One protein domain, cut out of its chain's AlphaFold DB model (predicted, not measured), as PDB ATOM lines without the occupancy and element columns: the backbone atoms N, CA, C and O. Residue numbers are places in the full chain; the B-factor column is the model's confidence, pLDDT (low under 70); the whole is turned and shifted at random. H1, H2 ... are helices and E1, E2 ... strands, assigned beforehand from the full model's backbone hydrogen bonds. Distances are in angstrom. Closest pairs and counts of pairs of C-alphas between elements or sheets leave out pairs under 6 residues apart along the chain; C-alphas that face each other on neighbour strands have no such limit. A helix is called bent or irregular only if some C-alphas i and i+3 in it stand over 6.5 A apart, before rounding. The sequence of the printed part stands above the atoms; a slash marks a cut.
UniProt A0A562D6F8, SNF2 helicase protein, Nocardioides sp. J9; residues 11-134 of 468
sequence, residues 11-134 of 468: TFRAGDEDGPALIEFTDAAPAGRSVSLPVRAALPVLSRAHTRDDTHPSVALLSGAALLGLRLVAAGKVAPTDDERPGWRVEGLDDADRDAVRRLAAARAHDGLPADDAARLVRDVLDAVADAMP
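AT A GLANCE: This is residues 11 to 134 of the 468 residues of the protein "SNF2 helicase protein" of Nocardioides sp. J9 (UniProt A0A562D6F8). Two long helices, H2 and H4, cross each other to make the core, with H1 packed on one side of H2 and H3 on the opposite side, where H3 also packs on H4. A small three-stranded sheet, E1 E2 E3, is covered on one face by H1 and has its edge E1 close to H2 and H4, while a separate short hairpin, E4 and E5, packs on the later part of H4. The printed part has 124 residues with four named helices and five named strands, in the order E1 E2 E3 H1 H2 E4 E5 H3 H4, and its class is mixed, helices and strands. Both sheets, E1 E2 E3 and E4 E5, are antiparallel. The whole is compact, with a radius of gyration of the C-alphas of 14.2 A and spans of 42 by 34 by 24 A.

HOW THE PARTS SIT: E1, residues 11 to 13, E2, residues 22 to 26, and E3, residues 34 to 38, form a meander, each strand the antiparallel neighbour of the one before. E1 and E2 are a hairpin, with N 11 and O 24 at 2.9 A; E2 and E3 are another, with N 23 and O 37 at 2.8 A. H1, residues 39 to 49, is on this sheet at a height of 9.9 A, over E2 and E3, and runs along the strands, at 12 degrees to E2 on the local plane. H1 is irregular, but only just: C-alphas 41 and 44 are 6.8 A apart. H2, residues 57 to 74, only grazes the sheet with residues 58 to 62. H1 and H2 touch, closest at the C-alphas of Leu 46 and Ser 63, 4.6 A apart, at a steep tilt of 64 degrees, opposite ways. E4, residues 78 to 80, and E5, residues 88 to 90, are an antiparallel hairpin, with N 79 and O 89 at 2.9 A. H3, residues 95 to 108, touches H2 with residues 104 to 108 alone, closest at C-alphas Leu 61 and Arg 108, 5.5 A apart, at a shallow tilt of 17 degrees, opposite ways. H4, residues 115 to 132, touches H2, closest at C-alphas Gly 69 and Leu 126, 4.6 A apart, at a steep tilt of 47 degrees, the same way. H3 and H4 touch, closest at C-alphas Ala 105 and Ala 119, 5.0 A apart. The closest C-alphas of E5 and H4 are those of Trp 88 and Asp 131, 4.4 A apart. H1 and H3 are apart. Every O i to N i+4 pair is within hydrogen-bond range in H2, H3 and H4; in H1 it is 5 of 7.

IN THESE COORDINATES: E1 begins at C-alpha 11, (3.390, -9.613, -23.291). E3 measures 13.6 A from first to last C-alpha, H1 14.5 A, H2 25.9 A, H3 20.0 A and H4 25.3 A. H2 begins at C-alpha 57, (-7.192, -8.079, -25.866), and H4 ends at C-alpha 132, (12.170, 5.115, -24.546).

THE WHOLE: The two C-alphas farthest apart are those of Ala 31 and Asp 94, 44.4 A. The printed part has no cut, and no link is long. The mean pLDDT of the printed part is 86.6; residues 16 to 19, 30 to 32, 83 to 85 and 111 are under 70.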
ATOM      1  N   THR A  11       2.919  -9.740 -24.674       90.81
ATOM      2  CA  THR A  11       3.390  -9.613 -23.291       90.81
ATOM      3  C   THR A  11       4.425  -8.500 -23.181       90.81
ATOM      4  O   THR A  11       5.280  -8.328 -24.050       90.81
ATOM      5  N   PHE A  12       4.323  -7.710 -22.115       92.56
ATOM      6  CA  PHE A  12       5.310  -6.695 -21.772       92.56
ATOM      7  C   PHE A  12       6.309  -7.287 -20.783       92.56
ATOM      8  O   PHE A  12       5.918  -7.946 -19.820       92.56
ATOM      9  N   ARG A  13       7.590  -7.024 -21.017       90.06
ATOM     10  CA  ARG A  13       8.667  -7.318 -20.078       90.06
ATOM     11  C   ARG A  13       9.338  -6.002 -19.725       90.06
ATOM     12  O   ARG A  13       9.841  -5.311 -20.617       90.06
ATOM     13  N   ALA A  14       9.313  -5.662 -18.439       82.75
ATOM     14  CA  ALA A  14      10.079  -4.537 -17.925       82.75
ATOM     15  C   ALA A  14      11.564  -4.726 -18.277       82.75
ATOM     16  O   ALA A  14      12.025  -5.851 -18.468       82.75
ATOM     17  N   GLY A  15      12.288  -3.622 -18.451       74.69
ATOM     18  CA  GLY A  15      13.724  -3.692 -18.699       74.69
ATOM     19  C   GLY A  15      14.455  -4.186 -17.452       74.69
ATOM     20  O   GLY A  15      14.143  -3.737 -16.352       74.69
ATOM     21  N   ASP A  16      15.430  -5.072 -17.648       68.44
ATOM     22  CA  ASP A  16      16.330  -5.554 -16.596       68.44
ATOM     23  C   ASP A  16      17.677  -4.794 -16.647       68.44
ATOM     24  O   ASP A  16      17.904  -3.946 -17.520       68.44
ATOM     25  N   GLU A  17      18.600  -5.104 -15.728       58.06
ATOM     26  CA  GLU A  17      19.917  -4.447 -15.601       58.06
ATOM     27  C   GLU A  17      20.684  -4.358 -16.942       58.06
ATOM     28  O   GLU A  17      21.316  -3.338 -17.229       58.06
ATOM     29  N   ASP A  18      20.510  -5.344 -17.829       57.19
ATOM     30  CA  ASP A  18      21.254  -5.480 -19.089       57.19
ATOM     31  C   ASP A  18      20.475  -5.112 -20.375       57.19
ATOM     32  O   ASP A  18      21.051  -5.154 -21.467       57.19
ATOM     33  N   GLY A  19      19.187  -4.723 -20.313       69.12
ATOM     34  CA  GLY A  19      18.369  -4.572 -21.534       69.12
ATOM     35  C   GLY A  19      17.187  -3.590 -21.467       69.12
ATOM     36  O   GLY A  19      16.664  -3.321 -20.390       69.12
ATOM     37  N   PRO A  20      16.748  -3.026 -22.614       81.50
ATOM     38  CA  PRO A  20      15.580  -2.144 -22.664       81.50
ATOM     39  C   PRO A  20      14.286  -2.935 -22.434       81.50
ATOM     40  O   PRO A  20      14.229  -4.122 -22.748       81.50
ATOM     41  N   ALA A  21      13.222  -2.267 -21.984       88.75
ATOM     42  CA  ALA A  21      11.899  -2.884 -21.904       88.75
ATOM     43  C   ALA A  21      11.447  -3.408 -23.281       88.75
ATOM     44  O   ALA A  21      11.613  -2.735 -24.312       88.75
ATOM     45  N   LEU A  22      10.864  -4.608 -23.295       92.75
ATOM     46  CA  LEU A  22      10.487  -5.332 -24.508       92.75
ATOM     47  C   LEU A  22       8.984  -5.617 -24.541       92.75
ATOM     48  O   LEU A  22       8.342  -5.832 -23.515       92.75
ATOM     49  N   ILE A  23       8.440  -5.681 -25.753       93.12
ATOM     50  CA  ILE A  23       7.103  -6.198 -26.028       93.12
ATOM     51  C   ILE A  23       7.249  -7.386 -26.967       93.12
ATOM     52  O   ILE A  23       7.777  -7.258 -28.074       93.12
ATOM     53  N   GLU A  24       6.798  -8.543 -26.502       92.69
ATOM     54  CA  GLU A  24       6.797  -9.789 -27.254       92.69
ATOM     55  C   GLU A  24       5.405 -10.041 -27.827       92.69
ATOM     56  O   GLU A  24       4.436 -10.097 -27.076       92.69
ATOM     57  N   PHE A  25       5.315 -10.189 -29.148       91.75
ATOM     58  CA  PHE A  25       4.091 -10.521 -29.875       91.75
ATOM     59  C   PHE A  25       4.149 -11.978 -30.326       91.75
ATOM     60  O   PHE A  25       5.059 -12.352 -31.071       91.75
ATOM     61  N   THR A  26       3.172 -12.785 -29.923       89.31
ATOM     62  CA  THR A  26       3.071 -14.199 -30.292       89.31
ATOM     63  C   THR A  26       1.861 -14.413 -31.192       89.31
ATOM     64  O   THR A  26       0.800 -13.831 -30.979       89.31
ATOM     65  N   ASP A  27       2.013 -15.241 -32.221       84.81
ATOM     66  CA  ASP A  27       0.895 -15.643 -33.076       84.81
ATOM     67  C   ASP A  27      -0.118 -16.518 -32.307       84.81
ATOM     68  O   ASP A  27       0.231 -17.207 -31.350       84.81
ATOM     69  N   ALA A  28      -1.383 -16.499 -32.722       74.81
ATOM     70  CA  ALA A  28      -2.461 -17.248 -32.075       74.81
ATOM     71  C   ALA A  28      -2.349 -18.775 -32.293       74.81
ATOM     72  O   ALA A  28      -2.983 -19.554 -31.581       74.81
ATOM     73  N   ALA A  29      -1.555 -19.217 -33.275       75.75
ATOM     74  CA  ALA A  29      -1.333 -20.631 -33.564       75.75
ATOM     75  C   ALA A  29      -0.270 -21.262 -32.628       75.75
ATOM     76  O   ALA A  29       0.779 -20.662 -32.406       75.75
ATOM     77  N   PRO A  30      -0.454 -22.510 -32.146       56.78
ATOM     78  CA  PRO A  30       0.442 -23.159 -31.172       56.78
ATOM     79  C   PRO A  30       1.872 -23.475 -31.665       56.78
ATOM     80  O   PRO A  30       2.725 -23.825 -30.856       56.78
ATOM     81  N   ALA A  31       2.162 -23.328 -32.965       61.12
ATOM     82  CA  ALA A  31       3.515 -23.372 -33.550       61.12
ATOM     83  C   ALA A  31       3.947 -21.997 -34.114       61.12
ATOM     84  O   ALA A  31       4.719 -21.902 -35.069       61.12
ATOM     85  N   GLY A  32       3.359 -20.936 -33.567       65.12
ATOM     86  CA  GLY A  32       3.412 -19.575 -34.064       65.12
ATOM     87  C   GLY A  32       4.762 -18.880 -33.914       65.12
ATOM     88  O   GLY A  32       5.571 -19.192 -33.042       65.12
ATOM     89  N   ARG A  33       4.995 -17.881 -34.766       80.44
ATOM     90  CA  ARG A  33       6.171 -17.006 -34.691       80.44
ATOM     91  C   ARG A  33       6.033 -16.050 -33.500       80.44
ATOM     92  O   ARG A  33       4.998 -15.404 -33.362       80.44
ATOM     93  N   SER A  34       7.095 -15.910 -32.703       87.12
ATOM     94  CA  SER A  34       7.223 -14.841 -31.703       87.12
ATOM     95  C   SER A  34       8.159 -13.738 -32.205       87.12
ATOM     96  O   SER A  34       9.172 -14.019 -32.857       87.12
ATOM     97  N   VAL A  35       7.807 -12.478 -31.951       90.38
ATOM     98  CA  VAL A  35       8.615 -11.302 -32.301       90.38
ATOM     99  C   VAL A  35       8.723 -10.389 -31.084       90.38
ATOM    100  O   VAL A  35       7.735  -9.778 -30.681       90.38
ATOM    101  N   SER A  36       9.933 -10.251 -30.541       91.44
ATOM    102  CA  SER A  36      10.233  -9.334 -29.433       91.44
ATOM    103  C   SER A  36      10.833  -8.033 -29.949       91.44
ATOM    104  O   SER A  36      11.824  -8.043 -30.680       91.44
ATOM    105  N   LEU A  37      10.237  -6.906 -29.565       92.00
ATOM    106  CA  LEU A  37      10.657  -5.567 -29.972       92.00
ATOM    107  C   LEU A  37      10.912  -4.690 -28.741       92.00
ATOM    108  O   LEU A  37      10.105  -4.718 -27.813       92.00
ATOM    109  N   PRO A  38      11.962  -3.848 -28.735       92.44
ATOM    110  CA  PRO A  38      12.069  -2.762 -27.766       92.44
ATOM    111  C   PRO A  38      10.837  -1.862 -27.820       92.44
ATOM    112  O   PRO A  38      10.315  -1.623 -28.913       92.44
ATOM    113  N   VAL A  39      10.413  -1.307 -26.679       91.69
ATOM    114  CA  VAL A  39       9.210  -0.451 -26.595       91.69
ATOM    115  C   VAL A  39       9.196   0.611 -27.696       91.69
ATOM    116  O   VAL A  39       8.220   0.709 -28.436       91.69
ATOM    117  N   ARG A  40      10.318   1.308 -27.923       90.81
ATOM    118  CA  ARG A  40      10.453   2.311 -28.996       90.81
ATOM    119  C   ARG A  40      10.119   1.779 -30.396       90.81
ATOM    120  O   ARG A  40       9.521   2.492 -31.196       90.81
ATOM    121  N   ALA A  41      10.521   0.547 -30.700       91.00
ATOM    122  CA  ALA A  41      10.264  -0.104 -31.982       91.00
ATOM    123  C   ALA A  41       8.844  -0.692 -32.069       91.00
ATOM    124  O   ALA A  41       8.304  -0.822 -33.167       91.00
ATOM    125  N   ALA A  42       8.223  -1.013 -30.930       92.25
ATOM    126  CA  ALA A  42       6.852  -1.509 -30.849       92.25
ATOM    127  C   ALA A  42       5.792  -0.395 -30.985       92.25
ATOM    128  O   ALA A  42       4.685  -0.668 -31.450       92.25
ATOM    129  N   LEU A  43       6.120   0.862 -30.648       93.00
ATOM    130  CA  LEU A  43       5.179   1.996 -30.685       93.00
ATOM    131  C   LEU A  43       4.432   2.161 -32.028       93.00
ATOM    132  O   LEU A  43       3.202   2.263 -32.002       93.00
ATOM    133  N   PRO A  44       5.088   2.137 -33.210       91.88
ATOM    134  CA  PRO A  44       4.376   2.262 -34.484       91.88
ATOM    135  C   PRO A  44       3.457   1.073 -34.784       91.88
ATOM    136  O   PRO A  44       2.481   1.224 -35.517       91.88
ATOM    137  N   VAL A  45       3.765  -0.113 -34.250       91.44
ATOM    138  CA  VAL A  45       2.946  -1.322 -34.421       91.44
ATOM    139  C   VAL A  45       1.692  -1.222 -33.559       91.44
ATOM    140  O   VAL A  45       0.589  -1.379 -34.076       91.44
ATOM    141  N   LEU A  46       1.852  -0.873 -32.282       92.06
ATOM    142  CA  LEU A  46       0.756  -0.690 -31.328       92.06
ATOM    143  C   LEU A  46      -0.189   0.451 -31.732       92.06
ATOM    144  O   LEU A  46      -1.408   0.293 -31.710       92.06
ATOM    145  N   SER A  47       0.355   1.577 -32.203       90.81
ATOM    146  CA  SER A  47      -0.463   2.694 -32.685       90.81
ATOM    147  C   SER A  47      -1.348   2.308 -33.876       90.81
ATOM    148  O   SER A  47      -2.474   2.789 -33.961       90.81
ATOM    149  N   ARG A  48      -0.876   1.431 -34.777       88.19
ATOM    150  CA  ARG A  48      -1.680   0.922 -35.907       88.19
ATOM    151  C   ARG A  48      -2.639  -0.193 -35.497       88.19
ATOM    152  O   ARG A  48      -3.691  -0.328 -36.108       88.19
ATOM    153  N   ALA A  49      -2.274  -1.010 -34.511       87.44
ATOM    154  CA  ALA A  49      -3.137  -2.069 -33.993       87.44
ATOM    155  C   ALA A  49      -4.370  -1.492 -33.280       87.44
ATOM    156  O   ALA A  49      -5.452  -2.057 -33.373       87.44
ATOM    157  N   HIS A  50      -4.240  -0.321 -32.647       83.62
ATOM    158  CA  HIS A  50      -5.344   0.346 -31.953       83.62
ATOM    159  C   HIS A  50      -6.584   0.604 -32.829       83.62
ATOM    160  O   HIS A  50      -7.699   0.606 -32.315       83.62
ATOM    161  N   THR A  51      -6.407   0.815 -34.136       83.19
ATOM    162  CA  THR A  51      -7.506   1.084 -35.079       83.19
ATOM    163  C   THR A  51      -8.098  -0.182 -35.702       83.19
ATOM    164  O   THR A  51      -8.877  -0.076 -36.645       83.19
ATOM    165  N   ARG A  52      -7.682  -1.378 -35.264       85.25
ATOM    166  CA  ARG A  52      -8.133  -2.652 -35.833       85.25
ATOM    167  C   ARG A  52      -9.042  -3.411 -34.874       85.25
ATOM    168  O   ARG A  52      -8.680  -3.626 -33.717       85.25
ATOM    169  N   ASP A  53     -10.146  -3.918 -35.411       80.31
ATOM    170  CA  ASP A  53     -11.152  -4.670 -34.651       80.31
ATOM    171  C   ASP A  53     -10.764  -6.142 -34.402       80.31
ATOM    172  O   ASP A  53     -11.353  -6.796 -33.549       80.31
ATOM    173  N   ASP A  54      -9.754  -6.664 -35.110       86.31
ATOM    174  CA  ASP A  54      -9.267  -8.054 -35.024       86.31
ATOM    175  C   ASP A  54      -8.099  -8.250 -34.033       86.31
ATOM    176  O   ASP A  54      -7.426  -9.280 -34.039       86.31
ATOM    177  N   THR A  55      -7.837  -7.258 -33.181       89.12
ATOM    178  CA  THR A  55      -6.678  -7.232 -32.279       89.12
ATOM    179  C   THR A  55      -6.916  -8.041 -31.000       89.12
ATOM    180  O   THR A  55      -7.972  -7.931 -30.374       89.12
ATOM    181  N   HIS A  56      -5.909  -8.795 -30.547       90.75
ATOM    182  CA  HIS A  56      -5.993  -9.531 -29.281       90.75
ATOM    183  C   HIS A  56      -6.175  -8.579 -28.075       90.75
ATOM    184  O   HIS A  56      -5.539  -7.518 -28.046       90.75
ATOM    185  N   PRO A  57      -6.954  -8.940 -27.030       89.81
ATOM    186  CA  PRO A  57      -7.192  -8.079 -25.866       89.81
ATOM    187  C   PRO A  57      -5.926  -7.517 -25.198       89.81
ATOM    188  O   PRO A  57      -5.871  -6.328 -24.886       89.81
ATOM    189  N   SER A  58      -4.873  -8.327 -25.051       90.94
ATOM    190  CA  SER A  58      -3.599  -7.859 -24.483       90.94
ATOM    191  C   SER A  58      -2.874  -6.847 -25.381       90.94
ATOM    192  O   SER A  58      -2.340  -5.857 -24.884       90.94
ATOM    193  N   VAL A  59      -2.921  -7.011 -26.707       92.25
ATOM    194  CA  VAL A  59      -2.388  -6.020 -27.656       92.25
ATOM    195  C   VAL A  59      -3.213  -4.731 -27.596       92.25
ATOM    196  O   VAL A  59      -2.643  -3.641 -27.652       92.25
ATOM    197  N   ALA A  60      -4.534  -4.823 -27.426       91.88
ATOM    198  CA  ALA A  60      -5.407  -3.659 -27.282       91.88
ATOM    199  C   ALA A  60      -5.114  -2.862 -25.995       91.88
ATOM    200  O   ALA A  60      -5.067  -1.628 -26.041       91.88
ATOM    201  N   LEU A  61      -4.856  -3.545 -24.874       92.62
ATOM    202  CA  LEU A  61      -4.427  -2.927 -23.615       92.62
ATOM    203  C   LEU A  61      -3.070  -2.221 -23.771       92.62
ATOM    204  O   LEU A  61      -2.962  -1.035 -23.456       92.62
ATOM    205  N   LEU A  62      -2.061  -2.910 -24.319       94.50
ATOM    206  CA  LEU A  62      -0.727  -2.336 -24.546       94.50
ATOM    207  C   LEU A  62      -0.765  -1.159 -25.530       94.50
ATOM    208  O   LEU A  62      -0.057  -0.174 -25.336       94.50
ATOM    209  N   SER A  63      -1.624  -1.217 -26.550       93.88
ATOM    210  CA  SER A  63      -1.811  -0.119 -27.504       93.88
ATOM    211  C   SER A  63      -2.438   1.110 -26.852       93.88
ATOM    212  O   SER A  63      -1.968   2.227 -27.067       93.88
ATOM    213  N   GLY A  64      -3.457   0.918 -26.009       93.94
ATOM    214  CA  GLY A  64      -4.044   2.009 -25.232       93.94
ATOM    215  C   GLY A  64      -3.051   2.619 -24.238       93.94
ATOM    216  O   GLY A  64      -2.969   3.842 -24.132       93.94
ATOM    217  N   ALA A  65      -2.251   1.786 -23.565       95.19
ATOM    218  CA  ALA A  65      -1.216   2.238 -22.637       95.19
ATOM    219  C   ALA A  65      -0.112   3.023 -23.361       95.19
ATOM    220  O   ALA A  65       0.267   4.102 -22.915       95.19
ATOM    221  N   ALA A  66       0.339   2.547 -24.524       95.00
ATOM    222  CA  ALA A  66       1.339   3.224 -25.343       95.00
ATOM    223  C   ALA A  66       0.876   4.614 -25.813       95.00
ATOM    224  O   ALA A  66       1.627   5.583 -25.710       95.00
ATOM    225  N   LEU A  67      -0.369   4.734 -26.290       94.81
ATOM    226  CA  LEU A  67      -0.941   6.019 -26.712       94.81
ATOM    227  C   LEU A  67      -1.115   6.986 -25.533       94.81
ATOM    228  O   LEU A  67      -0.813   8.175 -25.658       94.81
ATOM    229  N   LEU A  68      -1.552   6.481 -24.377       95.12
ATOM    230  CA  LEU A  68      -1.645   7.275 -23.154       95.12
ATOM    231  C   LEU A  68      -0.259   7.754 -22.690       95.12
ATOM    232  O   LEU A  68      -0.115   8.923 -22.338       95.12
ATOM    233  N   GLY A  69       0.761   6.896 -22.758       93.81
ATOM    234  CA  GLY A  69       2.148   7.233 -22.427       93.81
ATOM    235  C   GLY A  69       2.705   8.319 -23.331       93.81
ATOM    236  O   GLY A  69       3.222   9.320 -22.842       93.81
ATOM    237  N   LEU A  70       2.504   8.198 -24.646       94.31
ATOM    238  CA  LEU A  70       2.901   9.227 -25.609       94.31
ATOM    239  C   LEU A  70       2.241  10.583 -25.321       94.31
ATOM    240  O   LEU A  70       2.913  11.612 -25.392       94.31
ATOM    241  N   ARG A  71       0.955  10.596 -24.944       94.81
ATOM    242  CA  ARG A  71       0.239  11.821 -24.552       94.81
ATOM    243  C   ARG A  71       0.856  12.474 -23.309       94.81
ATOM    244  O   ARG A  71       0.995  13.692 -23.275       94.81
ATOM    245  N   LEU A  72       1.234  11.681 -22.306       92.94
ATOM    246  CA  LEU A  72       1.842  12.178 -21.064       92.94
ATOM    247  C   LEU A  72       3.265  12.702 -21.291       92.94
ATOM    248  O   LEU A  72       3.611  13.768 -20.784       92.94
ATOM    249  N   VAL A  73       4.055  12.011 -22.116       92.75
ATOM    250  CA  VAL A  73       5.382  12.475 -22.543       92.75
ATOM    251  C   VAL A  73       5.276  13.800 -23.300       92.75
ATOM    252  O   VAL A  73       6.024  14.730 -23.004       92.75
ATOM    253  N   ALA A  74       4.325  13.926 -24.231       90.69
ATOM    254  CA  ALA A  74       4.085  15.170 -24.965       90.69
ATOM    255  C   ALA A  74       3.648  16.326 -24.048       90.69
ATOM    256  O   ALA A  74       4.012  17.472 -24.290       90.69
ATOM    257  N   ALA A  75       2.923  16.022 -22.967       87.31
ATOM    258  CA  ALA A  75       2.548  16.985 -21.933       87.31
ATOM    259  C   ALA A  75       3.688  17.313 -20.943       87.31
ATOM    260  O   ALA A  75       3.464  18.044 -19.980       87.31
ATOM    261  N   GLY A  76       4.893  16.760 -21.132       89.44
ATOM    262  CA  GLY A  76       6.048  17.000 -20.264       89.44
ATOM    263  C   GLY A  76       5.964  16.326 -18.889       89.44
ATOM    264  O   GLY A  76       6.743  16.665 -18.000       89.44
ATOM    265  N   LYS A  77       5.049  15.365 -18.698       90.38
ATOM    266  CA  LYS A  77       4.813  14.659 -17.425       90.38
ATOM    267  C   LYS A  77       5.798  13.501 -17.225       90.38
ATOM    268  O   LYS A  77       5.406  12.346 -17.067       90.38
ATOM    269  N   VAL A  78       7.091  13.813 -17.286       91.12
ATOM    270  CA  VAL A  78       8.198  12.858 -17.123       91.12
ATOM    271  C   VAL A  78       9.254  13.388 -16.161       91.12
ATOM    272  O   VAL A  78       9.552  14.583 -16.137       91.12
ATOM    273  N   ALA A  79       9.852  12.493 -15.385       87.31
ATOM    274  CA  ALA A  79      10.897  12.802 -14.417       87.31
ATOM    275  C   ALA A  79      11.990  11.722 -14.429       87.31
ATOM    276  O   ALA A  79      11.723  10.590 -14.838       87.31
ATOM    277  N   PRO A  80      13.227  12.048 -14.012       86.25
ATOM    278  CA  PRO A  80      14.263  11.040 -13.834       86.25
ATOM    279  C   PRO A  80      13.865  10.036 -12.744       86.25
ATOM    280  O   PRO A  80      13.264  10.416 -11.737       86.25
ATOM    281  N   THR A  81      14.235   8.772 -12.926       82.06
ATOM    282  CA  THR A  81      14.160   7.763 -11.869       82.06
ATOM    283  C   THR A  81      15.210   8.045 -10.792       82.06
ATOM    284  O   THR A  81      16.260   8.638 -11.051       82.06
ATOM    285  N   ASP A  82      14.910   7.633  -9.560       70.38
ATOM    286  CA  ASP A  82      15.834   7.703  -8.418       70.38
ATOM    287  C   ASP A  82      16.700   6.430  -8.293       70.38
ATOM    288  O   ASP A  82      17.373   6.235  -7.279       70.38
ATOM    289  N   ASP A  83      16.669   5.568  -9.312       67.44
ATOM    290  CA  ASP A  83      17.344   4.273  -9.334       67.44
ATOM    291  C   ASP A  83      18.843   4.418  -9.630       67.44
ATOM    292  O   ASP A  83      19.313   5.437 -10.145       67.44
ATOM    293  N   GLU A  84      19.616   3.370  -9.335       62.66
ATOM    294  CA  GLU A  84      21.061   3.338  -9.614       62.66
ATOM    295  C   GLU A  84      21.377   3.530 -11.111       62.66
ATOM    296  O   GLU A  84      22.460   4.004 -11.466       62.66
ATOM    297  N   ARG A  85      20.406   3.237 -11.992       64.81
ATOM    298  CA  ARG A  85      20.471   3.497 -13.431       64.81
ATOM    299  C   ARG A  85      19.640   4.734 -13.798       64.81
ATOM    300  O   ARG A  85      18.459   4.791 -13.463       64.81
ATOM    301  N   PRO A  86      20.208   5.696 -14.548       70.69
ATOM    302  CA  PRO A  86      19.466   6.870 -14.981       70.69
ATOM    303  C   PRO A  86      18.425   6.477 -16.040       70.69
ATOM    304  O   PRO A  86      18.788   6.202 -17.182       70.69
ATOM    305  N   GLY A  87      17.147   6.483 -15.660       81.88
ATOM    306  CA  GLY A  87      16.003   6.300 -16.556       81.88
ATOM    307  C   GLY A  87      14.987   7.434 -16.433       81.88
ATOM    308  O   GLY A  87      15.099   8.292 -15.553       81.88
ATOM    309  N   TRP A  88      14.000   7.465 -17.322       87.44
ATOM    310  CA  TRP A  88      12.850   8.368 -17.220       87.44
ATOM    311  C   TRP A  88      11.589   7.587 -16.863       87.44
ATOM    312  O   TRP A  88      11.335   6.522 -17.409       87.44
ATOM    313  N   ARG A  89      10.765   8.153 -15.985       90.69
ATOM    314  CA  ARG A  89       9.444   7.624 -15.628       90.69
ATOM    315  C   ARG A  89       8.379   8.697 -15.773       90.69
ATOM    316  O   ARG A  89       8.691   9.891 -15.816       90.69
ATOM    317  N   VAL A  90       7.119   8.288 -15.809       90.88
ATOM    318  CA  VAL A  90       5.992   9.215 -15.748       90.88
ATOM    319  C   VAL A  90       5.856   9.758 -14.327       90.88
ATOM    320  O   VAL A  90       5.867   9.021 -13.345       90.88
ATOM    321  N   GLU A  91       5.703  11.074 -14.201       90.00
ATOM    322  CA  GLU A  91       5.519  11.743 -12.910       90.00
ATOM    323  C   GLU A  91       4.596  12.962 -13.064       90.00
ATOM    324  O   GLU A  91       4.397  13.471 -14.165       90.00
ATOM    325  N   GLY A  92       3.996  13.431 -11.965       86.56
ATOM    326  CA  GLY A  92       3.107  14.601 -11.994       86.56
ATOM    327  C   GLY A  92       1.703  14.312 -12.536       86.56
ATOM    328  O   GLY A  92       1.090  15.181 -13.154       86.56
ATOM    329  N   LEU A  93       1.186  13.097 -12.314       89.88
ATOM    330  CA  LEU A  93      -0.169  12.714 -12.721       89.88
ATOM    331  C   LEU A  93      -1.241  13.423 -11.881       89.88
ATOM    332  O   LEU A  93      -1.352  13.214 -10.663       89.88
ATOM    333  N   ASP A  94      -2.078  14.207 -12.555       88.56
ATOM    334  CA  ASP A  94      -3.276  14.810 -11.977       88.56
ATOM    335  C   ASP A  94      -4.417  13.783 -11.820       88.56
ATOM    336  O   ASP A  94      -4.287  12.597 -12.151       88.56
ATOM    337  N   ASP A  95      -5.540  14.222 -11.251       91.56
ATOM    338  CA  ASP A  95      -6.692  13.349 -11.007       91.56
ATOM    339  C   ASP A  95      -7.309  12.825 -12.314       91.56
ATOM    340  O   ASP A  95      -7.764  11.679 -12.358       91.56
ATOM    341  N   ALA A  96      -7.276  13.622 -13.389       90.25
ATOM    342  CA  ALA A  96      -7.817  13.247 -14.691       90.25
ATOM    343  C   ALA A  96      -6.968  12.158 -15.362       90.25
ATOM    344  O   ALA A  96      -7.514  11.216 -15.940       90.25
ATOM    345  N   ASP A  97      -5.644  12.224 -15.239       91.25
ATOM    346  CA  ASP A  97      -4.752  11.180 -15.741       91.25
ATOM    347  C   ASP A  97      -4.870   9.889 -14.934       91.25
ATOM    348  O   ASP A  97      -4.932   8.797 -15.506       91.25
ATOM    349  N   ARG A  98      -4.961   9.996 -13.602       91.62
ATOM    350  CA  ARG A  98      -5.204   8.832 -12.737       91.62
ATOM    351  C   ARG A  98      -6.554   8.185 -13.039       91.62
ATOM    352  O   ARG A  98      -6.689   6.966 -12.931       91.62
ATOM    353  N   ASP A  99      -7.553   8.971 -13.425       91.12
ATOM    354  CA  ASP A  99      -8.835   8.467 -13.909       91.12
ATOM    355  C   ASP A  99      -8.734   7.815 -15.295       91.12
ATOM    356  O   ASP A  99      -9.274   6.729 -15.498       91.12
ATOM    357  N   ALA A 100      -7.974   8.401 -16.224       90.81
ATOM    358  CA  ALA A 100      -7.732   7.820 -17.544       90.81
ATOM    359  C   ALA A 100      -7.041   6.448 -17.461       90.81
ATOM    360  O   ALA A 100      -7.458   5.517 -18.151       90.81
ATOM    361  N   VAL A 101      -6.047   6.288 -16.578       92.12
ATOM    362  CA  VAL A 101      -5.389   4.993 -16.316       92.12
ATOM    363  C   VAL A 101      -6.384   3.969 -15.772       92.12
ATOM    364  O   VAL A 101      -6.444   2.847 -16.274       92.12
ATOM    365  N   ARG A 102      -7.204   4.352 -14.780       92.25
ATOM    366  CA  ARG A 102      -8.226   3.464 -14.196       92.25
ATOM    367  C   ARG A 102      -9.267   3.037 -15.232       92.25
ATOM    368  O   ARG A 102      -9.572   1.852 -15.324       92.25
ATOM    369  N   ARG A 103      -9.780   3.975 -16.037       92.19
ATOM    370  CA  ARG A 103     -10.756   3.685 -17.097       92.19
ATOM    371  C   ARG A 103     -10.175   2.800 -18.192       92.19
ATOM    372  O   ARG A 103     -10.854   1.877 -18.629       92.19
ATOM    373  N   LEU A 104      -8.933   3.045 -18.608       92.38
ATOM    374  CA  LEU A 104      -8.251   2.209 -19.595       92.38
ATOM    375  C   LEU A 104      -8.088   0.772 -19.087       92.38
ATOM    376  O   LEU A 104      -8.450  -0.162 -19.799       92.38
ATOM    377  N   ALA A 105      -7.588   0.601 -17.860       91.81
ATOM    378  CA  ALA A 105      -7.399  -0.713 -17.252       91.81
ATOM    379  C   ALA A 105      -8.730  -1.463 -17.089       91.81
ATOM    380  O   ALA A 105      -8.821  -2.628 -17.460       91.81
ATOM    381  N   ALA A 106      -9.783  -0.789 -16.616       89.12
ATOM    382  CA  ALA A 106     -11.104  -1.393 -16.456       89.12
ATOM    383  C   ALA A 106     -11.748  -1.788 -17.797       89.12
ATOM    384  O   ALA A 106     -12.331  -2.861 -17.905       89.12
ATOM    385  N   ALA A 107     -11.623  -0.948 -18.830       86.25
ATOM    386  CA  ALA A 107     -12.225  -1.198 -20.141       86.25
ATOM    387  C   ALA A 107     -11.502  -2.279 -20.958       86.25
ATOM    388  O   ALA A 107     -12.056  -2.780 -21.937       86.25
ATOM    389  N   ARG A 108     -10.247  -2.586 -20.617       82.31
ATOM    390  CA  ARG A 108      -9.376  -3.494 -21.379       82.31
ATOM    391  C   ARG A 108      -8.851  -4.674 -20.551       82.31
ATOM    392  O   ARG A 108      -8.001  -5.412 -21.042       82.31
ATOM    393  N   ALA A 109      -9.359  -4.863 -19.332       84.19
ATOM    394  CA  ALA A 109      -9.178  -6.095 -18.571       84.19
ATOM    395  C   ALA A 109      -9.834  -7.269 -19.316       84.19
ATOM    396  O   ALA A 109     -10.857  -7.098 -19.980       84.19
ATOM    397  N   HIS A 110      -9.239  -8.455 -19.228       81.12
ATOM    398  CA  HIS A 110      -9.723  -9.646 -19.924       81.12
ATOM    399  C   HIS A 110      -9.448 -10.909 -19.105       81.12
ATOM    400  O   HIS A 110      -8.712 -10.867 -18.115       81.12
ATOM    401  N   ASP A 111     -10.007 -12.041 -19.535       69.06
ATOM    402  CA  ASP A 111      -9.762 -13.338 -18.905       69.06
ATOM    403  C   ASP A 111      -8.247 -13.615 -18.892       69.06
ATOM    404  O   ASP A 111      -7.598 -13.663 -19.939       69.06
ATOM    405  N   GLY A 112      -7.665 -13.682 -17.691       71.56
ATOM    406  CA  GLY A 112      -6.222 -13.818 -17.466       71.56
ATOM    407  C   GLY A 112      -5.489 -12.567 -16.959       71.56
ATOM    408  O   GLY A 112      -4.325 -12.690 -16.586       71.56
ATOM    409  N   LEU A 113      -6.135 -11.394 -16.897       83.62
ATOM    410  CA  LEU A 113      -5.551 -10.178 -16.317       83.62
ATOM    411  C   LEU A 113      -6.628  -9.313 -15.623       83.62
ATOM    412  O   LEU A 113      -7.339  -8.563 -16.300       83.62
ATOM    413  N   PRO A 114      -6.777  -9.398 -14.283       87.19
ATOM    414  CA  PRO A 114      -7.770  -8.611 -13.554       87.19
ATOM    415  C   PRO A 114      -7.446  -7.110 -13.606       87.19
ATOM    416  O   PRO A 114      -6.311  -6.708 -13.859       87.19
ATOM    417  N   ALA A 115      -8.446  -6.263 -13.342       84.06
ATOM    418  CA  ALA A 115      -8.336  -4.812 -13.524       84.06
ATOM    419  C   ALA A 115      -7.182  -4.163 -12.731       84.06
ATOM    420  O   ALA A 115      -6.538  -3.245 -13.238       84.06
ATOM    421  N   ASP A 116      -6.881  -4.653 -11.525       84.94
ATOM    422  CA  ASP A 116      -5.771  -4.140 -10.711       84.94
ATOM    423  C   ASP A 116      -4.401  -4.484 -11.308       84.94
ATOM    424  O   ASP A 116      -3.481  -3.660 -11.288       84.94
ATOM    425  N   ASP A 117      -4.272  -5.677 -11.887       87.06
ATOM    426  CA  ASP A 117      -3.050  -6.138 -12.547       87.06
ATOM    427  C   ASP A 117      -2.874  -5.424 -13.890       87.06
ATOM    428  O   ASP A 117      -1.776  -4.977 -14.213       87.06
ATOM    429  N   ALA A 118      -3.973  -5.206 -14.622       89.06
ATOM    430  CA  ALA A 118      -3.995  -4.368 -15.815       89.06
ATOM    431  C   ALA A 118      -3.591  -2.923 -15.495       89.06
ATOM    432  O   ALA A 118      -2.836  -2.316 -16.247       89.06
ATOM    433  N   ALA A 119      -4.025  -2.369 -14.358       89.00
ATOM    434  CA  ALA A 119      -3.632  -1.026 -13.937       89.00
ATOM    435  C   ALA A 119      -2.141  -0.933 -13.578       89.00
ATOM    436  O   ALA A 119      -1.526   0.097 -13.855       89.00
ATOM    437  N   ARG A 120      -1.549  -1.975 -12.975       90.75
ATOM    438  CA  ARG A 120      -0.091  -2.046 -12.756       90.75
ATOM    439  C   ARG A 120       0.657  -2.122 -14.083       90.75
ATOM    440  O   ARG A 120       1.471  -1.247 -14.348       90.75
ATOM    441  N   LEU A 121       0.256  -3.042 -14.958       92.44
ATOM    442  CA  LEU A 121       0.842  -3.196 -16.287       92.44
ATOM    443  C   LEU A 121       0.775  -1.904 -17.116       92.44
ATOM    444  O   LEU A 121       1.741  -1.545 -17.780       92.44
ATOM    445  N   VAL A 122      -0.350  -1.181 -17.072       94.25
ATOM    446  CA  VAL A 122      -0.467   0.118 -17.746       94.25
ATOM    447  C   VAL A 122       0.600   1.074 -17.221       94.25
ATOM    448  O   VAL A 122       1.294   1.661 -18.039       94.25
ATOM    449  N   ARG A 123       0.778   1.212 -15.899       93.19
ATOM    450  CA  ARG A 123       1.808   2.103 -15.329       93.19
ATOM    451  C   ARG A 123       3.217   1.706 -15.766       93.19
ATOM    452  O   ARG A 123       3.954   2.578 -16.209       93.19
ATOM    453  N   ASP A 124       3.536   0.416 -15.749       92.88
ATOM    454  CA  ASP A 124       4.858  -0.071 -16.160       92.88
ATOM    455  C   ASP A 124       5.142   0.244 -17.641       92.88
ATOM    456  O   ASP A 124       6.241   0.657 -18.013       92.88
ATOM    457  N   VAL A 125       4.125   0.118 -18.502       94.00
ATOM    458  CA  VAL A 125       4.222   0.499 -19.920       94.00
ATOM    459  C   VAL A 125       4.344   2.015 -20.084       94.00
ATOM    460  O   VAL A 125       5.104   2.463 -20.940       94.00
ATOM    461  N   LEU A 126       3.628   2.818 -19.287       94.62
ATOM    462  CA  LEU A 126       3.754   4.279 -19.310       94.62
ATOM    463  C   LEU A 126       5.189   4.713 -18.979       94.62
ATOM    464  O   LEU A 126       5.755   5.525 -19.713       94.62
ATOM    465  N   ASP A 127       5.784   4.135 -17.936       92.19
ATOM    466  CA  ASP A 127       7.164   4.412 -17.535       92.19
ATOM    467  C   ASP A 127       8.159   3.963 -18.609       92.19
ATOM    468  O   ASP A 127       9.041   4.726 -18.995       92.19
ATOM    469  N   ALA A 128       7.962   2.788 -19.206       92.38
ATOM    470  CA  ALA A 128       8.821   2.322 -20.293       92.38
ATOM    471  C   ALA A 128       8.719   3.182 -21.568       92.38
ATOM    472  O   ALA A 128       9.695   3.330 -22.305       92.38
ATOM    473  N   VAL A 129       7.551   3.769 -21.849       92.56
ATOM    474  CA  VAL A 129       7.392   4.752 -22.934       92.56
ATOM    475  C   VAL A 129       8.086   6.066 -22.580       92.56
ATOM    476  O   VAL A 129       8.737   6.651 -23.447       92.56
ATOM    477  N   ALA A 130       7.990   6.517 -21.327       91.06
ATOM    478  CA  ALA A 130       8.714   7.690 -20.851       91.06
ATOM    479  C   ALA A 130      10.233   7.508 -20.946       91.06
ATOM    480  O   ALA A 130      10.908   8.447 -21.354       91.06
ATOM    481  N   ASP A 131      10.755   6.313 -20.670       89.12
ATOM    482  CA  ASP A 131      12.180   5.989 -20.806       89.12
ATOM    483  C   ASP A 131      12.646   5.920 -22.269       89.12
ATOM    484  O   ASP A 131      13.706   6.423 -22.637       89.12
ATOM    485  N   ALA A 132      11.816   5.358 -23.150       86.94
ATOM    486  CA  ALA A 132      12.170   5.115 -24.546       86.94
ATOM    487  C   ALA A 132      12.181   6.368 -25.450       86.94
ATOM    488  O   ALA A 132      12.713   6.314 -26.569       86.94
ATOM    489  N   MET A 133      11.550   7.469 -25.023       85.38
ATOM    490  CA  MET A 133      11.275   8.639 -25.873       85.38
ATOM    491  C   MET A 133      12.352   9.745 -25.831       85.38
ATOM    492  O   MET A 133      12.741  10.226 -26.905       85.38
ATOM    493  N   PRO A 134      12.868  10.174 -24.664       75.94
ATOM    494  CA  PRO A 134      13.946  11.153 -24.585       75.94
ATOM    495  C   PRO A 134      15.241  10.620 -25.215       75.94
ATOM    496  O   PRO A 134      15.684   9.510 -24.946       75.94
TER     497      PRO A 134